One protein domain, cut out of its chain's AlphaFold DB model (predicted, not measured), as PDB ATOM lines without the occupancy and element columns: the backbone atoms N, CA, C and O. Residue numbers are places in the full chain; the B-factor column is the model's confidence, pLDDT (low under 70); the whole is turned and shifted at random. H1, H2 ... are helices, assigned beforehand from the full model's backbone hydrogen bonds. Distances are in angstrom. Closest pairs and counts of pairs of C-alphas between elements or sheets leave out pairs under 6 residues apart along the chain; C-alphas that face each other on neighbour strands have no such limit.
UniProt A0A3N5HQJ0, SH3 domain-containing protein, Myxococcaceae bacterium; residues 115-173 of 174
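This is residues 115 to 173 of the 174 residues of the protein "SH3 domain-containing protein" of Myxococcaceae bacterium (UniProt A0A3N5HQJ0). One long helix, H3, runs through the middle of an extended model; H1 packs on its first turns, and short H2 sits at the corner there. At the other end of H3 an arm sticks out: residues 155 to 161, of which 159 to 161 belong to H4, and residues 163 to 173, of which 163 to 171 belong to H4. The printed part has 59 residues with four named helices, in the order H1, H2, H3, H4, and no named strand: the class is all helix. It is extended, with a radius of gyration of the C-alphas of 16.1 A and spans of 47 by 23 by 13 A.

Start at H3, residues 140 to 156. With residues 140 to 144 alone it touches H1, residues 120 to 126; look at the C-alphas of Gly 126 and Met 140, their closest, 4.8 A apart. These two helices run opposite ways at a steep tilt of 40 degrees. H2, residues 129 to 132, only just touches H3, with 3 pairs of C-alphas within 8 A, and only at the corner by their link; H3 takes part with residues 140 to 141 alone, and the closest C-alphas are those of Asn 132 and Met 140, 6.0 A apart. H1 and H2 are close but not clearly touching, their closest C-alphas being Tyr 125 and Lys 131 at 7.7 A. H4, residues 159 to 171, is apart from H1, H2 and H3. In H1, H3 and H4 every O i to N i+4 pair is within hydrogen-bond range; H2 is too short for such a pair.

Find C-alpha 140 at (50.640, -4.821, 49.527); from there H3 runs 24.5 A to C-alpha 156 at (37.127, -20.219, 36.014). H4 covers 18.1 A and ends at C-alpha 171, (40.248, -40.408, 48.375). H1 measures 9.9 A and H2 5.1 A.

The C-alphas of Glu 130 and Gly 171 are the two farthest apart, 47.1 A. The printed part has no cut and no long link. Mean pLDDT of the printed part is 75.6; look for values under 70 at residues 115 to 116 and 156 to 173.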
ATOM      1  N   GLY A 115      31.896 -13.137  49.325       55.34
ATOM      2  CA  GLY A 115      32.239 -13.999  48.182       55.34
ATOM      3  C   GLY A 115      33.516 -13.604  47.437       55.34
ATOM      4  O   GLY A 115      34.013 -14.384  46.631       55.34
ATOM      5  N   LYS A 116      34.056 -12.412  47.700       67.56
ATOM      6  CA  LYS A 116      35.349 -11.943  47.206       67.56
ATOM      7  C   LYS A 116      36.330 -11.868  48.365       67.56
ATOM      8  O   LYS A 116      36.000 -11.351  49.429       67.56
ATOM      9  N   ALA A 117      37.541 -12.345  48.127       70.69
ATOM     10  CA  ALA A 117      38.671 -12.169  49.021       70.69
ATOM     11  C   ALA A 117      39.096 -10.692  49.107       70.69
ATOM     12  O   ALA A 117      39.630 -10.277  50.135       70.69
ATOM     13  N   LEU A 118      38.834  -9.880  48.069       78.69
ATOM     14  CA  LEU A 118      39.149  -8.447  48.066       78.69
ATOM     15  C   LEU A 118      37.944  -7.541  47.783       78.69
ATOM     16  O   LEU A 118      37.281  -7.628  46.750       78.69
ATOM     17  N   THR A 119      37.726  -6.577  48.680       79.31
ATOM     18  CA  THR A 119      36.803  -5.454  48.461       79.31
ATOM     19  C   THR A 119      37.493  -4.315  47.702       79.31
ATOM     20  O   THR A 119      38.717  -4.172  47.748       79.31
ATOM     21  N   GLU A 120      36.725  -3.431  47.051       78.62
ATOM     22  CA  GLU A 120      37.295  -2.233  46.405       78.62
ATOM     23  C   GLU A 120      38.087  -1.345  47.377       78.62
ATOM     24  O   GLU A 120      39.088  -0.738  46.994       78.62
ATOM     25  N   GLY A 121      37.654  -1.269  48.639       78.94
ATOM     26  CA  GLY A 121      38.379  -0.552  49.686       78.94
ATOM     27  C   GLY A 121      39.756  -1.163  49.948       78.94
ATOM     28  O   GLY A 121      40.744  -0.433  50.001       78.94
ATOM     29  N   ALA A 122      39.833  -2.496  50.032       82.31
ATOM     30  CA  ALA A 122      41.087  -3.224  50.222       82.31
ATOM     31  C   ALA A 122      42.039  -3.066  49.025       82.31
ATOM     32  O   ALA A 122      43.227  -2.821  49.225       82.31
ATOM     33  N   ILE A 123      41.519  -3.111  47.792       84.81
ATOM     34  CA  ILE A 123      42.304  -2.858  46.569       84.81
ATOM     35  C   ILE A 123      42.891  -1.445  46.603       84.81
ATOM     36  O   ILE A 123      44.085  -1.246  46.374       84.81
ATOM     37  N   ARG A 124      42.063  -0.447  46.922       83.75
ATOM     38  CA  ARG A 124      42.490   0.955  46.967       83.75
ATOM     39  C   ARG A 124      43.537   1.192  48.050       83.75
ATOM     40  O   ARG A 124      44.512   1.886  47.791       83.75
ATOM     41  N   TYR A 125      43.352   0.594  49.227       82.62
ATOM     42  CA  TYR A 125      44.310   0.654  50.331       82.62
ATOM     43  C   TYR A 125      45.646  -0.005  49.962       82.62
ATOM     44  O   TYR A 125      46.698   0.607  50.132       82.62
ATOM     45  N   GLY A 126      45.613  -1.216  49.398       85.94
ATOM     46  CA  GLY A 126      46.817  -1.949  49.002       85.94
ATOM     47  C   GLY A 126      47.597  -1.292  47.860       85.94
ATOM     48  O   GLY A 126      48.804  -1.495  47.758       85.94
ATOM     49  N   ASN A 127      46.943  -0.454  47.050       88.25
ATOM     50  CA  ASN A 127      47.564   0.295  45.955       88.25
ATOM     51  C   ASN A 127      48.157   1.655  46.364       88.25
ATOM     52  O   ASN A 127      48.768   2.313  45.522       88.25
ATOM     53  N   GLN A 128      48.002   2.094  47.617       88.94
ATOM     54  CA  GLN A 128      48.606   3.348  48.085       88.94
ATOM     55  C   GLN A 128      50.133   3.243  48.078       88.94
ATOM     56  O   GLN A 128      50.694   2.318  48.668       88.94
ATOM     57  N   GLU A 129      50.825   4.204  47.461       85.38
ATOM     58  CA  GLU A 129      52.291   4.178  47.368       85.38
ATOM     59  C   GLU A 129      52.955   4.116  48.744       85.38
ATOM     60  O   GLU A 129      53.882   3.344  48.949       85.38
ATOM     61  N   GLU A 130      52.429   4.858  49.716       85.44
ATOM     62  CA  GLU A 130      52.914   4.889  51.101       85.44
ATOM     63  C   GLU A 130      52.913   3.511  51.769       85.44
ATOM     64  O   GLU A 130      53.809   3.209  52.550       85.44
ATOM     65  N   LYS A 131      51.941   2.657  51.429       79.25
ATOM     66  CA  LYS A 131      51.823   1.284  51.948       79.25
ATOM     67  C   LYS A 131      52.744   0.295  51.241       79.25
ATOM     68  O   LYS A 131      52.849  -0.851  51.663       79.25
ATOM     69  N   ASN A 132      53.399   0.741  50.173       84.44
ATOM     70  CA  ASN A 132      54.324  -0.038  49.363       84.44
ATOM     71  C   ASN A 132      55.751   0.538  49.393       84.44
ATOM     72  O   ASN A 132      56.602   0.083  48.632       84.44
ATOM     73  N   LYS A 133      56.024   1.529  50.254       82.69
ATOM     74  CA  LYS A 133      57.379   2.037  50.501       82.69
ATOM     75  C   LYS A 133      58.138   1.068  51.413       82.69
ATOM     76  O   LYS A 133      57.601   0.615  52.420       82.69
ATOM     77  N   GLY A 134      59.399   0.800  51.081       77.56
ATOM     78  CA  GLY A 134      60.286  -0.091  51.837       77.56
ATOM     79  C   GLY A 134      60.504  -1.450  51.167       77.56
ATOM     80  O   GLY A 134      60.051  -1.696  50.052       77.56
ATOM     81  N   GLU A 135      61.232  -2.334  51.846       79.69
ATOM     82  CA  GLU A 135      61.678  -3.626  51.297       79.69
ATOM     83  C   GLU A 135      60.699  -4.786  51.548       79.69
ATOM     84  O   GLU A 135      60.984  -5.926  51.185       79.69
ATOM     85  N   LEU A 136      59.543  -4.520  52.168       73.19
ATOM     86  CA  LEU A 136      58.578  -5.554  52.540       73.19
ATOM     87  C   LEU A 136      58.076  -6.298  51.289       73.19
ATOM     88  O   LEU A 136      57.497  -5.688  50.385       73.19
ATOM     89  N   ARG A 137      58.302  -7.616  51.230       79.75
ATOM     90  CA  ARG A 137      57.876  -8.478  50.120       79.75
ATOM     91  C   ARG A 137      57.063  -9.684  50.615       79.75
ATOM     92  O   ARG A 137      57.496 -10.325  51.569       79.75
ATOM     93  N   PRO A 138      55.947 -10.033  49.943       82.12
ATOM     94  CA  PRO A 138      55.324  -9.283  48.848       82.12
ATOM     95  C   PRO A 138      54.831  -7.908  49.320       82.12
ATOM     96  O   PRO A 138      54.451  -7.731  50.475       82.12
ATOM     97  N   THR A 139      54.892  -6.914  48.433       89.88
ATOM     98  CA  THR A 139      54.314  -5.598  48.723       89.88
ATOM     99  C   THR A 139      52.794  -5.728  48.795       89.88
ATOM    100  O   THR A 139      52.221  -6.651  48.215       89.88
ATOM    101  N   MET A 140      52.108  -4.791  49.451       86.75
ATOM    102  CA  MET A 140      50.640  -4.821  49.527       86.75
ATOM    103  C   MET A 140      49.993  -4.845  48.134       86.75
ATOM    104  O   MET A 140      49.014  -5.557  47.913       86.75
ATOM    105  N   LYS A 141      50.582  -4.130  47.171       89.31
ATOM    106  CA  LYS A 141      50.181  -4.139  45.760       89.31
ATOM    107  C   LYS A 141      50.362  -5.516  45.120       89.31
ATOM    108  O   LYS A 141      49.506  -5.954  44.354       89.31
ATOM    109  N   GLU A 142      51.451  -6.207  45.442       88.12
ATOM    110  CA  GLU A 142      51.709  -7.558  44.949       88.12
ATOM    111  C   GLU A 142      50.747  -8.576  45.572       88.12
ATOM    112  O   GLU A 142      50.194  -9.400  44.850       88.12
ATOM    113  N   THR A 143      50.448  -8.473  46.868       88.00
ATOM    114  CA  THR A 143      49.423  -9.302  47.520       88.00
ATOM    115  C   THR A 143      48.049  -9.088  46.885       88.00
ATOM    116  O   THR A 143      47.374 -10.062  46.564       88.00
ATOM    117  N   VAL A 144      47.658  -7.836  46.611       89.12
ATOM    118  CA  VAL A 144      46.407  -7.532  45.893       89.12
ATOM    119  C   VAL A 144      46.382  -8.214  44.524       89.12
ATOM    120  O   VAL A 144      45.406  -8.888  44.192       89.12
ATOM    121  N   ARG A 145      47.468  -8.101  43.750       88.62
ATOM    122  CA  ARG A 145      47.592  -8.734  42.427       88.62
ATOM    123  C   ARG A 145      47.492 -10.260  42.507       88.62
ATOM    124  O   ARG A 145      46.806 -10.881  41.693       88.62
ATOM    125  N   GLN A 146      48.166 -10.872  43.479       88.94
ATOM    126  CA  GLN A 146      48.150 -12.319  43.688       88.94
ATOM    127  C   GLN A 146      46.751 -12.810  44.053       88.94
ATOM    128  O   GLN A 146      46.255 -13.751  43.437       88.94
ATOM    129  N   THR A 147      46.072 -12.141  44.981       85.38
ATOM    130  CA  THR A 147      44.713 -12.516  45.375       85.38
ATOM    131  C   THR A 147      43.716 -12.331  44.232       85.38
ATOM    132  O   THR A 147      42.916 -13.229  43.997       85.38
ATOM    133  N   GLN A 148      43.805 -11.252  43.444       86.06
ATOM    134  CA  GLN A 148      42.981 -11.087  42.235       86.06
ATOM    135  C   GLN A 148      43.227 -12.196  41.201       86.06
ATOM    136  O   GLN A 148      42.295 -12.667  40.553       86.06
ATOM    137  N   THR A 149      44.479 -12.644  41.063       85.81
ATOM    138  CA  THR A 149      44.828 -13.770  40.184       85.81
ATOM    139  C   THR A 149      44.185 -15.067  40.678       85.81
ATOM    140  O   THR A 149      43.601 -15.805  39.888       85.81
ATOM    141  N   LEU A 150      44.238 -15.330  41.987       81.38
ATOM    142  CA  LEU A 150      43.597 -16.494  42.601       81.38
ATOM    143  C   LEU A 150      42.071 -16.450  42.467       81.38
ATOM    144  O   LEU A 150      41.468 -17.472  42.156       81.38
ATOM    145  N   GLU A 151      41.451 -15.280  42.636       79.69
ATOM    146  CA  GLU A 151      40.014 -15.093  42.403       79.69
ATOM    147  C   GLU A 151      39.634 -15.384  40.946       79.69
ATOM    148  O   GLU A 151      38.640 -16.062  40.697       79.69
ATOM    149  N   ALA A 152      40.435 -14.930  39.978       80.56
ATOM    150  CA  ALA A 152      40.194 -15.194  38.560       80.56
ATOM    151  C   ALA A 152      40.345 -16.682  38.203       80.56
ATOM    152  O   ALA A 152      39.590 -17.188  37.371       80.56
ATOM    153  N   ILE A 153      41.293 -17.385  38.830       78.69
ATOM    154  CA  ILE A 153      41.452 -18.840  38.690       78.69
ATOM    155  C   ILE A 153      40.260 -19.564  39.327       78.69
ATOM    156  O   ILE A 153      39.693 -20.469  38.720       78.69
ATOM    157  N   ALA A 154      39.849 -19.156  40.530       71.00
ATOM    158  CA  ALA A 154      38.716 -19.749  41.233       71.00
ATOM    159  C   ALA A 154      37.393 -19.543  40.476       71.00
ATOM    160  O   ALA A 154      36.578 -20.457  40.425       71.00
ATOM    161  N   ALA A 155      37.203 -18.384  39.841       70.19
ATOM    162  CA  ALA A 155      36.019 -18.081  39.038       70.19
ATOM    163  C   ALA A 155      35.938 -18.882  37.726       70.19
ATOM    164  O   ALA A 155      34.850 -19.025  37.173       70.19
ATOM    165  N   GLN A 156      37.068 -19.387  37.221       69.81
ATOM    166  CA  GLN A 156      37.127 -20.219  36.014       69.81
ATOM    167  C   GLN A 156      36.907 -21.709  36.294       69.81
ATOM    168  O   GLN A 156      36.652 -22.459  35.355       69.81
ATOM    169  N   ARG A 157      36.984 -22.143  37.560       67.00
ATOM    170  CA  ARG A 157      36.733 -23.539  37.917       67.00
ATOM    171  C   ARG A 157      35.247 -23.855  37.841       67.00
ATOM    172  O   ARG A 157      34.422 -23.181  38.461       67.00
ATOM    173  N   THR A 158      34.907 -24.907  37.108       60.00
ATOM    174  CA  THR A 158      33.529 -25.401  37.055       60.00
ATOM    175  C   THR A 158      33.186 -26.155  38.344       60.00
ATOM    176  O   THR A 158      34.064 -26.644  39.061       60.00
ATOM    177  N   GLY A 159      31.893 -26.281  38.656       59.34
ATOM    178  CA  GLY A 159      31.442 -27.068  39.812       59.34
ATOM    179  C   GLY A 159      31.922 -28.527  39.772       59.34
ATOM    180  O   GLY A 159      32.203 -29.100  40.821       59.34
ATOM    181  N   GLU A 160      32.094 -29.096  38.573       58.38
ATOM    182  CA  GLU A 160      32.644 -30.443  38.366       58.38
ATOM    183  C   GLU A 160      34.130 -30.543  38.735       58.38
ATOM    184  O   GLU A 160      34.536 -31.513  39.368       58.38
ATOM    185  N   GLU A 161      34.951 -29.540  38.413       63.69
ATOM    186  CA  GLU A 161      36.378 -29.543  38.773       63.69
ATOM    187  C   GLU A 161      36.600 -29.372  40.279       63.69
ATOM    188  O   GLU A 161      37.544 -29.930  40.846       63.69
ATOM    189  N   ILE A 162      35.726 -28.609  40.940       63.97
ATOM    190  CA  ILE A 162      35.740 -28.445  42.397       63.97
ATOM    191  C   ILE A 162      35.338 -29.762  43.074       63.97
ATOM    192  O   ILE A 162      36.014 -30.188  44.012       63.97
ATOM    193  N   ALA A 163      34.302 -30.438  42.565       62.31
ATOM    194  CA  ALA A 163      33.884 -31.753  43.047       62.31
ATOM    195  C   ALA A 163      34.980 -32.817  42.837       62.31
ATOM    196  O   ALA A 163      35.376 -33.488  43.787       62.31
ATOM    197  N   ALA A 164      35.581 -32.885  41.645       67.19
ATOM    198  CA  ALA A 164      36.655 -33.831  41.329       67.19
ATOM    199  C   ALA A 164      37.956 -33.589  42.126       67.19
ATOM    200  O   ALA A 164      38.762 -34.504  42.316       67.19
ATOM    201  N   GLN A 165      38.206 -32.353  42.575       68.19
ATOM    202  CA  GLN A 165      39.312 -32.042  43.484       68.19
ATOM    203  C   GLN A 165      38.985 -32.472  44.923       68.19
ATOM    204  O   GLN A 165      39.857 -33.015  45.600       68.19
ATOM    205  N   ALA A 166      37.748 -32.256  45.382       61.91
ATOM    206  CA  ALA A 166      37.296 -32.692  46.703       61.91
ATOM    207  C   ALA A 166      37.336 -34.224  46.841       61.91
ATOM    208  O   ALA A 166      37.805 -34.733  47.862       61.91
ATOM    209  N   ASP A 167      36.949 -34.947  45.790       66.12
ATOM    210  CA  ASP A 167      37.017 -36.412  45.733       66.12
ATOM    211  C   ASP A 167      38.462 -36.933  45.754       66.12
ATOM    212  O   ASP A 167      38.755 -37.928  46.411       66.12
ATOM    213  N   ARG A 168      39.409 -36.236  45.106       67.81
ATOM    214  CA  ARG A 168      40.842 -36.587  45.174       67.81
ATOM    215  C   ARG A 168      41.421 -36.420  46.578       67.81
ATOM    216  O   ARG A 168      42.080 -37.324  47.076       67.81
ATOM    217  N   VAL A 169      41.132 -35.293  47.226       66.00
ATOM    218  CA  VAL A 169      41.649 -34.984  48.571       66.00
ATOM    219  C   VAL A 169      41.049 -35.910  49.637       66.00
ATOM    220  O   VAL A 169      41.721 -36.251  50.607       66.00
ATOM    221  N   THR A 170      39.798 -36.346  49.465       61.00
ATOM    222  CA  THR A 170      39.145 -37.298  50.381       61.00
ATOM    223  C   THR A 170      39.457 -38.762  50.058       61.00
ATOM    224  O   THR A 170      39.420 -39.597  50.962       61.00
ATOM    225  N   GLY A 171      39.819 -39.078  48.811       52.88
ATOM    226  CA  GLY A 171      40.248 -40.408  48.375       52.88
ATOM    227  C   GLY A 171      41.666 -40.797  48.814       52.88
ATOM    228  O   GLY A 171      41.904 -41.971  49.057       52.88
ATOM    229  N   GLU A 172      42.584 -39.838  48.983       51.69
ATOM    230  CA  GLU A 172      43.945 -40.087  49.509       51.69
ATOM    231  C   GLU A 172      43.997 -40.307  51.037       51.69
ATOM    232  O   GLU A 172      45.045 -40.655  51.575       51.69
ATOM    233  N   GLN A 173      42.882 -40.111  51.752       49.03
ATOM    234  CA  GLN A 173      42.784 -40.307  53.209       49.03
ATOM    235  C   GLN A 173      42.164 -41.661  53.609       49.03
ATOM    236  O   GLN A 173      41.754 -41.826  54.761       49.03
TER     237      GLN A 173